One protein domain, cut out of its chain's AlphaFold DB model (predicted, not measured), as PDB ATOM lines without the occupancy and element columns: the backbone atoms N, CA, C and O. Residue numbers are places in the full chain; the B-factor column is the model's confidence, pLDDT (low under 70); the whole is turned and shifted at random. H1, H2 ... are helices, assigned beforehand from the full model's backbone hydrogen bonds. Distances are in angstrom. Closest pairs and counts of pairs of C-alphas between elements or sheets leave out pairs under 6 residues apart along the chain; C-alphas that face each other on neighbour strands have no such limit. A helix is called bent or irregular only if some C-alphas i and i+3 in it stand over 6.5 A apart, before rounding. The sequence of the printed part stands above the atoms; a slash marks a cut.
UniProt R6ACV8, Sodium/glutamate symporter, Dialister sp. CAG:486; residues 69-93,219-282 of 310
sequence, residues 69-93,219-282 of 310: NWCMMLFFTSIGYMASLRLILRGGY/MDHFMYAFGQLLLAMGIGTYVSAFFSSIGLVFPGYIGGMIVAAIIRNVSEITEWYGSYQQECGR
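Overview. This is residues 69 to 93 and 219 to 282 of the 310 residues of the protein "Sodium/glutamate symporter" of Dialister sp. CAG:486 (UniProt R6ACV8). A long helix, H3, and a shorter one, H4, make a V, closest at Gly 236 and Gly 256, with the last part of H3 running on past that point; H1 packs on both, alongside H4 and across H3. Residues 87 to 93 of H2 stick out as a free arm, and the short H5 packs on residues 221 to 226 of H3, near the open end of the V. The printed part has 89 residues with five named helices, H1 to H5 in order along the chain, and no named strand; the class is all helix. It is compact, with a radius of gyration of the C-alphas of 13.4 A, and spans 37 by 36 by 22 A.

Along the chain. Find C-alpha 69 at (7.375, -35.516, 17.709); from there H1, residues 69 to 82, runs 20.2 A. Next comes H2, residues 85 to 93, 13.7 A long and irregular: C-alphas 90 and 93 are 8.8 A apart. Beyond the cut, start again at C-alpha 219, at (14.570, -59.701, 24.495); H3, residues 219 to 245, runs 39.3 A from it. H4, residues 254 to 270, is 24.3 A long. H5, residues 277 to 280, spans 5.7 A and ends at C-alpha 280, (15.689, -49.061, 29.528).

Arrangement. Begin at H3, the hub, which touches three helices. With residues 228 to 240 alone it touches H4, opposite ways at a steep tilt of 51 degrees; the closest C-alphas, of Gly 236 and Gly 256, are 3.7 A apart. With residues 229 to 233 alone it touches H1, about perpendicular at 73 degrees; look at the closest C-alphas, of Thr 77 and Met 233, 6.5 A apart. With residues 221 to 226 alone it touches H5, closest at the C-alphas of Phe 222 and Glu 279, 6.2 A. H1 and H4 touch, the same way at a shallow tilt of 32 degrees, and the closest C-alphas, of Gly 80 and Met 257, are 4.2 A apart. H2 is close to H4 but not clearly touching, with the C-alphas of Leu 85 and Asn 265 closest at 6.6 A. H2 and H5 are apart. Every O i to N i+4 pair is within hydrogen-bond range in H1 and H4, against 4 of 5 in H2 and 22 of 23 in H3; H5 is too short for such a pair.

Size, cuts and confidence. Look for the two C-alphas farthest apart at Met 219 and Gly 247, 41.7 A. Residues 94 to 218 are not printed, and C-alphas 93 and 219 are 37.6 A apart across this cut, on the link from H2 to H3. The link from H1 to H2 is tight; those from H3 to H4 and from H4 to H5 are short. In the B-factor column the mean pLDDT of the printed part is 79.2, and residues 270 to 282 are under 70.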
ATOM      1  N   ASN A  69       8.320 -35.586  16.593       84.94
ATOM      2  CA  ASN A  69       7.375 -35.516  17.709       84.94
ATOM      3  C   ASN A  69       7.219 -36.872  18.407       84.94
ATOM      4  O   ASN A  69       7.218 -36.939  19.639       84.94
ATOM      5  N   TRP A  70       7.157 -37.959  17.635       89.75
ATOM      6  CA  TRP A  70       7.070 -39.313  18.181       89.75
ATOM      7  C   TRP A  70       8.312 -39.684  19.006       89.75
ATOM      8  O   TRP A  70       8.189 -40.116  20.154       89.75
ATOM      9  N   CYS A  71       9.513 -39.430  18.474       89.38
ATOM     10  CA  CYS A  71      10.774 -39.643  19.189       89.38
ATOM     11  C   CYS A  71      10.892 -38.769  20.445       89.38
ATOM     12  O   CYS A  71      11.380 -39.239  21.471       89.38
ATOM     13  N   MET A  72      10.438 -37.513  20.387       86.19
ATOM     14  CA  MET A  72      10.435 -36.613  21.543       86.19
ATOM     15  C   MET A  72       9.527 -37.151  22.655       86.19
ATOM     16  O   MET A  72       9.948 -37.229  23.810       86.19
ATOM     17  N   MET A  73       8.312 -37.585  22.310       88.38
ATOM     18  CA  MET A  73       7.381 -38.182  23.267       88.38
ATOM     19  C   MET A  73       7.957 -39.460  23.887       88.38
ATOM     20  O   MET A  73       7.906 -39.620  25.106       88.38
ATOM     21  N   LEU A  74       8.568 -40.329  23.079       91.06
ATOM     22  CA  LEU A  74       9.215 -41.554  23.550       91.06
ATOM     23  C   LEU A  74      10.381 -41.266  24.506       91.06
ATOM     24  O   LEU A  74      10.472 -41.867  25.578       91.06
ATOM     25  N   PHE A  75      11.239 -40.306  24.158       87.19
ATOM     26  CA  PHE A  75      12.376 -39.896  24.978       87.19
ATOM     27  C   PHE A  75      11.932 -39.359  26.346       87.19
ATOM     28  O   PHE A  75      12.393 -39.855  27.374       87.19
ATOM     29  N   PHE A  76      10.994 -38.410  26.389       86.25
ATOM     30  CA  PHE A  76      10.530 -37.846  27.663       86.25
ATOM     31  C   PHE A  76       9.736 -38.833  28.510       86.25
ATOM     32  O   PHE A  76       9.880 -38.849  29.733       86.25
ATOM     33  N   THR A  77       8.963 -39.711  27.873       90.44
ATOM     34  CA  THR A  77       8.293 -40.808  28.580       90.44
ATOM     35  C   THR A  77       9.329 -41.744  29.211       90.44
ATOM     36  O   THR A  77       9.158 -42.157  30.356       90.44
ATOM     37  N   SER A  78      10.452 -42.017  28.531       88.38
ATOM     38  CA  SER A  78      11.518 -42.867  29.081       88.38
ATOM     39  C   SER A  78      12.231 -42.220  30.274       88.38
ATOM     40  O   SER A  78      12.512 -42.904  31.255       88.38
ATOM     41  N   ILE A  79      12.432 -40.895  30.250       86.12
ATOM     42  CA  ILE A  79      12.932 -40.137  31.409       86.12
ATOM     43  C   ILE A  79      11.949 -40.244  32.579       86.12
ATOM     44  O   ILE A  79      12.369 -40.499  33.707       86.12
ATOM     45  N   GLY A  80      10.646 -40.104  32.319       85.94
ATOM     46  CA  GLY A  80       9.608 -40.304  33.334       85.94
ATOM     47  C   GLY A  80       9.657 -41.706  33.941       85.94
ATOM     48  O   GLY A  80       9.567 -41.859  35.154       85.94
ATOM     49  N   TYR A  81       9.905 -42.726  33.120       83.56
ATOM     50  CA  TYR A  81      10.062 -44.106  33.581       83.56
ATOM     51  C   TYR A  81      11.307 -44.311  34.466       83.56
ATOM     52  O   TYR A  81      11.341 -45.226  35.283       83.56
ATOM     53  N   MET A  82      12.334 -43.460  34.355       79.62
ATOM     54  CA  MET A  82      13.490 -43.476  35.263       79.62
ATOM     55  C   MET A  82      13.198 -42.830  36.627       79.62
ATOM     56  O   MET A  82      13.990 -42.994  37.559       79.62
ATOM     57  N   ALA A  83      12.092 -42.093  36.769       81.00
ATOM     58  CA  ALA A  83      11.748 -41.418  38.011       81.00
ATOM     59  C   ALA A  83      11.179 -42.413  39.031       81.00
ATOM     60  O   ALA A  83      10.022 -42.829  38.944       81.00
ATOM     61  N   SER A  84      11.983 -42.763  40.037       80.12
ATOM     62  CA  SER A  84      11.533 -43.580  41.163       80.12
ATOM     63  C   SER A  84      11.557 -42.814  42.481       80.12
ATOM     64  O   SER A  84      12.540 -42.164  42.845       80.12
ATOM     65  N   LEU A  85      10.445 -42.896  43.212       78.94
ATOM     66  CA  LEU A  85      10.270 -42.292  44.526       78.94
ATOM     67  C   LEU A  85      11.261 -42.891  45.520       78.94
ATOM     68  O   LEU A  85      11.829 -42.153  46.319       78.94
ATOM     69  N   ARG A  86      11.538 -44.199  45.430       77.00
ATOM     70  CA  ARG A  86      12.567 -44.858  46.247       77.00
ATOM     71  C   ARG A  86      13.949 -44.248  46.008       77.00
ATOM     72  O   ARG A  86      14.674 -44.027  46.972       77.00
ATOM     73  N   LEU A  87      14.305 -43.934  44.760       75.69
ATOM     74  CA  LEU A  87      15.592 -43.316  44.426       75.69
ATOM     75  C   LEU A  87      15.684 -41.871  44.935       75.69
ATOM     76  O   LEU A  87      16.709 -41.488  45.498       75.69
ATOM     77  N   ILE A  88      14.607 -41.091  44.799       80.88
ATOM     78  CA  ILE A  88      14.527 -39.723  45.340       80.88
ATOM     79  C   ILE A  88      14.646 -39.747  46.871       80.88
ATOM     80  O   ILE A  88      15.434 -38.991  47.439       80.88
ATOM     81  N   LEU A  89      13.920 -40.651  47.535       79.31
ATOM     82  CA  LEU A  89      13.958 -40.831  48.989       79.31
ATOM     83  C   LEU A  89      15.330 -41.315  49.473       79.31
ATOM     84  O   LEU A  89      15.823 -40.815  50.480       79.31
ATOM     85  N   ARG A  90      15.980 -42.228  48.740       80.25
ATOM     86  CA  ARG A  90      17.341 -42.706  49.046       80.25
ATOM     87  C   ARG A  90      18.386 -41.605  48.887       80.25
ATOM     88  O   ARG A  90      19.318 -41.533  49.680       80.25
ATOM     89  N   GLY A  91      18.217 -40.725  47.900       77.50
ATOM     90  CA  GLY A  91      19.030 -39.515  47.769       77.50
ATOM     91  C   GLY A  91      18.804 -38.499  48.900       77.50
ATOM     92  O   GLY A  91      19.656 -37.640  49.142       77.50
ATOM     93  N   GLY A  92      17.684 -38.625  49.617       84.94
ATOM     94  CA  GLY A  92      17.417 -37.993  50.903       84.94
ATOM     95  C   GLY A  92      17.624 -36.480  50.900       84.94
ATOM     96  O   GLY A  92      17.204 -35.757  49.993       84.94
ATOM     97  N   TYR A  93      18.310 -35.993  51.935       85.50
ATOM     98  CA  TYR A  93      18.584 -34.568  52.127       85.50
ATOM     99  C   TYR A  93      19.406 -33.946  50.983       85.50
ATOM    100  O   TYR A  93      19.228 -32.768  50.662       85.50
ATOM    101  N   MET A 219      15.459 -60.281  25.511       72.38
ATOM    102  CA  MET A 219      14.570 -59.701  24.495       72.38
ATOM    103  C   MET A 219      13.125 -59.598  24.992       72.38
ATOM    104  O   MET A 219      12.428 -58.640  24.658       72.38
ATOM    105  N   ASP A 220      12.711 -60.530  25.850       75.62
ATOM    106  CA  ASP A 220      11.398 -60.524  26.487       75.62
ATOM    107  C   ASP A 220      11.235 -59.334  27.440       75.62
ATOM    108  O   ASP A 220      10.271 -58.579  27.330       75.62
ATOM    109  N   HIS A 221      12.199 -59.100  28.335       76.25
ATOM    110  CA  HIS A 221      12.174 -57.968  29.267       76.25
ATOM    111  C   HIS A 221      12.200 -56.623  28.536       76.25
ATOM    112  O   HIS A 221      11.448 -55.713  28.903       76.25
ATOM    113  N   PHE A 222      12.970 -56.529  27.449       79.81
ATOM    114  CA  PHE A 222      13.029 -55.326  26.629       79.81
ATOM    115  C   PHE A 222      11.677 -55.059  25.973       79.81
ATOM    116  O   PHE A 222      11.189 -53.929  26.000       79.81
ATOM    117  N   MET A 223      11.038 -56.101  25.431       84.19
ATOM    118  CA  MET A 223       9.714 -55.991  24.821       84.19
ATOM    119  C   MET A 223       8.655 -55.566  25.844       84.19
ATOM    120  O   MET A 223       7.842 -54.690  25.549       84.19
ATOM    121  N   TYR A 224       8.687 -56.120  27.060       83.12
ATOM    122  CA  TYR A 224       7.782 -55.706  28.137       83.12
ATOM    123  C   TYR A 224       8.003 -54.249  28.548       83.12
ATOM    124  O   TYR A 224       7.036 -53.493  28.658       83.12
ATOM    125  N   ALA A 225       9.255 -53.830  28.738       81.38
ATOM    126  CA  ALA A 225       9.576 -52.461  29.130       81.38
ATOM    127  C   ALA A 225       9.214 -51.453  28.025       81.38
ATOM    128  O   ALA A 225       8.628 -50.404  28.295       81.38
ATOM    129  N   PHE A 226       9.471 -51.803  26.763       87.06
ATOM    130  CA  PHE A 226       9.055 -51.011  25.608       87.06
ATOM    131  C   PHE A 226       7.526 -50.951  25.471       87.06
ATOM    132  O   PHE A 226       6.972 -49.880  25.231       87.06
ATOM    133  N   GLY A 227       6.825 -52.063  25.698       87.75
ATOM    134  CA  GLY A 227       5.362 -52.111  25.708       87.75
ATOM    135  C   GLY A 227       4.752 -51.223  26.795       87.75
ATOM    136  O   GLY A 227       3.815 -50.472  26.522       87.75
ATOM    137  N   GLN A 228       5.320 -51.232  28.005       87.75
ATOM    138  CA  GLN A 228       4.924 -50.319  29.083       87.75
ATOM    139  C   GLN A 228       5.172 -48.854  28.711       87.75
ATOM    140  O   GLN A 228       4.339 -47.998  29.008       87.75
ATOM    141  N   LEU A 229       6.281 -48.566  28.026       90.62
ATOM    142  CA  LEU A 229       6.592 -47.228  27.540       90.62
ATOM    143  C   LEU A 229       5.564 -46.746  26.508       90.62
ATOM    144  O   LEU A 229       5.051 -45.636  26.629       90.62
ATOM    145  N   LEU A 230       5.208 -47.587  25.531       92.25
ATOM    146  CA  LEU A 230       4.188 -47.263  24.529       92.25
ATOM    147  C   LEU A 230       2.800 -47.083  25.152       92.25
ATOM    148  O   LEU A 230       2.071 -46.163  24.777       92.25
ATOM    149  N   LEU A 231       2.445 -47.919  26.130       92.38
ATOM    150  CA  LEU A 231       1.199 -47.771  26.880       92.38
ATOM    151  C   LEU A 231       1.174 -46.438  27.643       92.38
ATOM    152  O   LEU A 231       0.175 -45.719  27.596       92.38
ATOM    153  N   ALA A 232       2.287 -46.078  28.290       93.12
ATOM    154  CA  ALA A 232       2.439 -44.805  28.985       93.12
ATOM    155  C   ALA A 232       2.327 -43.607  28.032       93.12
ATOM    156  O   ALA A 232       1.662 -42.632  28.371       93.12
ATOM    157  N   MET A 233       2.915 -43.690  26.832       93.12
ATOM    158  CA  MET A 233       2.765 -42.665  25.793       93.12
ATOM    159  C   MET A 233       1.295 -42.498  25.396       93.12
ATOM    160  O   MET A 233       0.781 -41.383  25.431       93.12
ATOM    161  N   GLY A 234       0.606 -43.601  25.075       92.12
ATOM    162  CA  GLY A 234      -0.796 -43.580  24.649       92.12
ATOM    163  C   GLY A 234      -1.721 -42.978  25.706       92.12
ATOM    164  O   GLY A 234      -2.423 -42.007  25.432       92.12
ATOM    165  N   ILE A 235      -1.665 -43.489  26.940       94.12
ATOM    166  CA  ILE A 235      -2.455 -42.958  28.064       94.12
ATOM    167  C   ILE A 235      -2.057 -41.505  28.370       94.12
ATOM    168  O   ILE A 235      -2.913 -40.658  28.630       94.12
ATOM    169  N   GLY A 236      -0.763 -41.197  28.282       91.94
ATOM    170  CA  GLY A 236      -0.210 -39.870  28.509       91.94
ATOM    171  C   GLY A 236      -0.800 -38.789  27.609       91.94
ATOM    172  O   GLY A 236      -0.979 -37.664  28.071       91.94
ATOM    173  N   THR A 237      -1.171 -39.116  26.366       91.19
ATOM    174  CA  THR A 237      -1.818 -38.145  25.465       91.19
ATOM    175  C   THR A 237      -3.167 -37.653  25.996       91.19
ATOM    176  O   THR A 237      -3.442 -36.454  25.944       91.19
ATOM    177  N   TYR A 238      -3.975 -38.539  26.590       92.62
ATOM    178  CA  TYR A 238      -5.249 -38.169  27.213       92.62
ATOM    179  C   TYR A 238      -5.043 -37.326  28.472       92.62
ATOM    180  O   TYR A 238      -5.767 -36.357  28.695       92.62
ATOM    181  N   VAL A 239      -4.026 -37.654  29.274       91.62
ATOM    182  CA  VAL A 239      -3.670 -36.873  30.469       91.62
ATOM    183  C   VAL A 239      -3.218 -35.463  30.083       91.62
ATOM    184  O   VAL A 239      -3.661 -34.488  30.687       91.62
ATOM    185  N   SER A 240      -2.388 -35.332  29.047       88.56
ATOM    186  CA  SER A 240      -1.992 -34.023  28.521       88.56
ATOM    187  C   SER A 240      -3.193 -33.225  28.004       88.56
ATOM    188  O   SER A 240      -3.318 -32.052  28.345       88.56
ATOM    189  N   ALA A 241      -4.113 -33.855  27.265       87.25
ATOM    190  CA  ALA A 241      -5.335 -33.197  26.794       87.25
ATOM    191  C   ALA A 241      -6.228 -32.715  27.954       87.25
ATOM    192  O   ALA A 241      -6.795 -31.622  27.896       87.25
ATOM    193  N   PHE A 242      -6.310 -33.496  29.035       90.00
ATOM    194  CA  PHE A 242      -7.021 -33.104  30.249       90.00
ATOM    195  C   PHE A 242      -6.400 -31.859  30.896       90.00
ATOM    196  O   PHE A 242      -7.125 -30.913  31.202       90.00
ATOM    197  N   PHE A 243      -5.073 -31.790  31.032       87.56
ATOM    198  CA  PHE A 243      -4.412 -30.585  31.550       87.56
ATOM    199  C   PHE A 243      -4.656 -29.350  30.674       87.56
ATOM    200  O   PHE A 243      -4.949 -28.277  31.208       87.56
ATOM    201  N   SER A 244      -4.617 -29.504  29.348       84.81
ATOM    202  CA  SER A 244      -4.943 -28.411  28.426       84.81
ATOM    203  C   SER A 244      -6.388 -27.929  28.589       84.81
ATOM    204  O   SER A 244      -6.633 -26.727  28.528       84.81
ATOM    205  N   SER A 245      -7.338 -28.826  28.881       85.81
ATOM    206  CA  SER A 245      -8.740 -28.447  29.130       85.81
ATOM    207  C   SER A 245      -8.942 -27.613  30.403       85.81
ATOM    208  O   SER A 245      -9.877 -26.821  30.480       85.81
ATOM    209  N   ILE A 246      -8.039 -27.744  31.380       88.25
ATOM    210  CA  ILE A 246      -8.042 -26.973  32.637       88.25
ATOM    211  C   ILE A 246      -7.354 -25.601  32.451       88.25
ATOM    212  O   ILE A 246      -7.334 -24.775  33.361       88.25
ATOM    213  N   GLY A 247      -6.807 -25.322  31.263       80.00
ATOM    214  CA  GLY A 247      -6.088 -24.083  30.956       80.00
ATOM    215  C   GLY A 247      -4.612 -24.106  31.362       80.00
ATOM    216  O   GLY A 247      -3.966 -23.060  31.378       80.00
ATOM    217  N   LEU A 248      -4.057 -25.279  31.685       80.56
ATOM    218  CA  LEU A 248      -2.629 -25.432  31.957       80.56
ATOM    219  C   LEU A 248      -1.872 -25.656  30.642       80.56
ATOM    220  O   LEU A 248      -2.073 -26.658  29.952       80.56
ATOM    221  N   VAL A 249      -0.980 -24.724  30.303       72.38
ATOM    222  CA  VAL A 249      -0.144 -24.800  29.098       72.38
ATOM    223  C   VAL A 249       1.054 -25.702  29.379       72.38
ATOM    224  O   VAL A 249       2.105 -25.256  29.842       72.38
ATOM    225  N   PHE A 250       0.878 -26.998  29.127       76.44
ATOM    226  CA  PHE A 250       1.941 -27.989  29.235       76.44
ATOM    227  C   PHE A 250       2.280 -28.609  27.876       76.44
ATOM    228  O   PHE A 250       1.379 -28.910  27.094       76.44
ATOM    229  N   PRO A 251       3.571 -28.881  27.614       75.38
ATOM    230  CA  PRO A 251       3.998 -29.720  26.506       75.38
ATOM    231  C   PRO A 251       3.233 -31.048  26.423       75.38
ATOM    232  O   PRO A 251       3.031 -31.732  27.433       75.38
ATOM    233  N   GLY A 252       2.896 -31.474  25.204       76.75
ATOM    234  CA  GLY A 252       2.137 -32.705  24.953       76.75
ATOM    235  C   GLY A 252       2.800 -33.999  25.455       76.75
ATOM    236  O   GLY A 252       2.118 -35.005  25.615       76.75
ATOM    237  N   TYR A 253       4.104 -33.996  25.754       83.19
ATOM    238  CA  TYR A 253       4.802 -35.154  26.328       83.19
ATOM    239  C   TYR A 253       4.757 -35.227  27.863       83.19
ATOM    240  O   TYR A 253       5.127 -36.263  28.421       83.19
ATOM    241  N   ILE A 254       4.345 -34.162  28.572       87.00
ATOM    242  CA  ILE A 254       4.351 -34.155  30.050       87.00
ATOM    243  C   ILE A 254       3.396 -35.213  30.605       87.00
ATOM    244  O   ILE A 254       3.744 -35.896  31.566       87.00
ATOM    245  N   GLY A 255       2.238 -35.413  29.975       89.19
ATOM    246  CA  GLY A 255       1.307 -36.471  30.358       89.19
ATOM    247  C   GLY A 255       1.949 -37.856  30.272       89.19
ATOM    248  O   GLY A 255       1.844 -38.631  31.219       89.19
ATOM    249  N   GLY A 256       2.697 -38.140  29.199       90.19
ATOM    250  CA  GLY A 256       3.461 -39.389  29.054       90.19
ATOM    251  C   GLY A 256       4.512 -39.564  30.148       90.19
ATOM    252  O   GLY A 256       4.593 -40.623  30.767       90.19
ATOM    253  N   MET A 257       5.260 -38.503  30.459       90.19
ATOM    254  CA  MET A 257       6.267 -38.504  31.525       90.19
ATOM    255  C   MET A 257       5.662 -38.805  32.910       90.19
ATOM    256  O   MET A 257       6.214 -39.619  33.651       90.19
ATOM    257  N   ILE A 258       4.520 -38.196  33.249       91.38
ATOM    258  CA  ILE A 258       3.824 -38.425  34.528       91.38
ATOM    259  C   ILE A 258       3.289 -39.857  34.604       91.38
ATOM    260  O   ILE A 258       3.512 -40.546  35.598       91.38
ATOM    261  N   VAL A 259       2.610 -40.325  33.554       92.38
ATOM    262  CA  VAL A 259       2.049 -41.683  33.517       92.38
ATOM    263  C   VAL A 259       3.159 -42.731  33.613       92.38
ATOM    264  O   VAL A 259       3.024 -43.690  34.372       92.38
ATOM    265  N   ALA A 260       4.283 -42.528  32.923       90.00
ATOM    266  CA  ALA A 260       5.438 -43.415  33.013       90.00
ATOM    267  C   ALA A 260       6.031 -43.467  34.426       90.00
ATOM    268  O   ALA A 260       6.327 -44.555  34.919       90.00
ATOM    269  N   ALA A 261       6.141 -42.319  35.103       88.75
ATOM    270  CA  ALA A 261       6.573 -42.270  36.496       88.75
ATOM    271  C   ALA A 261       5.594 -43.028  37.409       88.75
ATOM    272  O   ALA A 261       6.025 -43.803  38.259       88.75
ATOM    273  N   ILE A 262       4.280 -42.874  37.223       90.00
ATOM    274  CA  ILE A 262       3.275 -43.612  38.007       90.00
ATOM    275  C   ILE A 262       3.411 -45.120  37.776       90.00
ATOM    276  O   ILE A 262       3.523 -45.867  38.747       90.00
ATOM    277  N   ILE A 263       3.463 -45.568  36.517       87.75
ATOM    278  CA  ILE A 263       3.623 -46.989  36.165       87.75
ATOM    279  C   ILE A 263       4.885 -47.560  36.814       87.75
ATOM    280  O   ILE A 263       4.831 -48.625  37.434       87.75
ATOM    281  N   ARG A 264       6.006 -46.832  36.734       83.69
ATOM    282  CA  ARG A 264       7.270 -47.236  37.355       83.69
ATOM    283  C   ARG A 264       7.135 -47.395  38.868       83.69
ATOM    284  O   ARG A 264       7.538 -48.416  39.416       83.69
ATOM    285  N   ASN A 265       6.569 -46.398  39.544       85.69
ATOM    286  CA  ASN A 265       6.460 -46.401  41.001       85.69
ATOM    287  C   ASN A 265       5.475 -47.458  41.511       85.69
ATOM    288  O   ASN A 265       5.762 -48.129  42.498       85.69
ATOM    289  N   VAL A 266       4.358 -47.675  40.812       84.62
ATOM    290  CA  VAL A 266       3.421 -48.765  41.127       84.62
ATOM    291  C   VAL A 266       4.093 -50.128  40.936       84.62
ATOM    292  O   VAL A 266       3.947 -50.999  41.795       84.62
ATOM    293  N   SER A 267       4.876 -50.303  39.864       78.38
ATOM    294  CA  SER A 267       5.644 -51.532  39.613       78.38
ATOM    295  C   SER A 267       6.677 -51.802  40.713       78.38
ATOM    296  O   SER A 267       6.781 -52.936  41.174       78.38
ATOM    297  N   GLU A 268       7.391 -50.779  41.190       74.12
ATOM    298  CA  GLU A 268       8.354 -50.928  42.291       74.12
ATOM    299  C   GLU A 268       7.693 -51.246  43.639       74.12
ATOM    300  O   GLU A 268       8.259 -52.003  44.424       74.12
ATOM    301  N   ILE A 269       6.522 -50.670  43.929       73.38
ATOM    302  CA  ILE A 269       5.815 -50.877  45.204       73.38
ATOM    303  C   ILE A 269       5.146 -52.251  45.262       73.38
ATOM    304  O   ILE A 269       5.161 -52.888  46.310       73.38
ATOM    305  N   THR A 270       4.557 -52.696  44.152       68.31
ATOM    306  CA  THR A 270       3.699 -53.891  44.128       68.31
ATOM    307  C   THR A 270       4.480 -55.173  43.811       68.31
ATOM    308  O   THR A 270       3.929 -56.256  43.959       68.31
ATOM    309  N   GLU A 271       5.724 -55.073  43.318       61.00
ATOM    310  CA  GLU A 271       6.566 -56.194  42.835       61.00
ATOM    311  C   GLU A 271       5.898 -57.123  41.792       61.00
ATOM    312  O   GLU A 271       6.447 -58.151  41.414       61.00
ATOM    313  N   TRP A 272       4.727 -56.742  41.269       41.56
ATOM    314  CA  TRP A 272       3.866 -57.587  40.432       41.56
ATOM    315  C   TRP A 272       4.503 -57.924  39.074       41.56
ATOM    316  O   TRP A 272       4.295 -59.006  38.533       41.56
ATOM    317  N   TYR A 273       5.308 -57.014  38.521       50.88
ATOM    318  CA  TYR A 273       6.076 -57.226  37.294       50.88
ATOM    319  C   TYR A 273       7.502 -56.723  37.506       50.88
ATOM    320  O   TYR A 273       7.689 -55.615  38.015       50.88
ATOM    321  N   GLY A 274       8.492 -57.534  37.108       44.94
ATOM    322  CA  GLY A 274       9.913 -57.216  37.219       44.94
ATOM    323  C   GLY A 274      10.205 -55.827  36.660       44.94
ATOM    324  O   GLY A 274       9.939 -55.525  35.500       44.94
ATOM    325  N   SER A 275      10.709 -54.943  37.509       43.88
ATOM    326  CA  SER A 275      10.948 -53.555  37.157       43.88
ATOM    327  C   SER A 275      12.309 -53.462  36.450       43.88
ATOM    328  O   SER A 275      13.304 -53.055  37.047       43.88
ATOM    329  N   TYR A 276      12.374 -53.855  35.169       50.78
ATOM    330  CA  TYR A 276      13.604 -54.001  34.358       50.78
ATOM    331  C   TYR A 276      14.316 -52.668  34.045       50.78
ATOM    332  O   TYR A 276      14.466 -52.235  32.904       50.78
ATOM    333  N   GLN A 277      14.809 -52.002  35.087       44.69
ATOM    334  CA  GLN A 277      15.533 -50.731  35.022       44.69
ATOM    335  C   GLN A 277      16.861 -50.859  34.264       44.69
ATOM    336  O   GLN A 277      17.352 -49.888  33.686       44.69
ATOM    337  N   GLN A 278      17.435 -52.065  34.249       42.47
ATOM    338  CA  GLN A 278      18.724 -52.338  33.618       42.47
ATOM    339  C   GLN A 278      18.677 -52.251  32.086       42.47
ATOM    340  O   GLN A 278      19.715 -51.990  31.482       42.47
ATOM    341  N   GLU A 279      17.510 -52.407  31.456       39.16
ATOM    342  CA  GLU A 279      17.404 -52.485  29.993       39.16
ATOM    343  C   GLU A 279      16.962 -51.163  29.352       39.16
ATOM    344  O   GLU A 279      17.517 -50.768  28.330       39.16
ATOM    345  N   CYS A 280      16.055 -50.410  29.988       38.16
ATOM    346  CA  CYS A 280      15.689 -49.061  29.528       38.16
ATOM    347  C   CYS A 280      16.706 -47.978  29.925       38.16
ATOM    348  O   CYS A 280      16.769 -46.935  29.277       38.16
ATOM    349  N   GLY A 281      17.489 -48.197  30.988       33.06
ATOM    350  CA  GLY A 281      18.323 -47.163  31.609       33.06
ATOM    351  C   GLY A 281      19.833 -47.328  31.446       33.06
ATOM    352  O   GLY A 281      20.577 -46.411  31.802       33.06
ATOM    353  N   ARG A 282      20.338 -48.448  30.907       30.55
ATOM    354  CA  ARG A 282      21.789 -48.626  30.733       30.55
ATOM    355  C   ARG A 282      22.270 -47.980  29.438       30.55
ATOM    356  O   ARG A 282      22.823 -48.623  28.550       30.55
TER     357      ARG A 282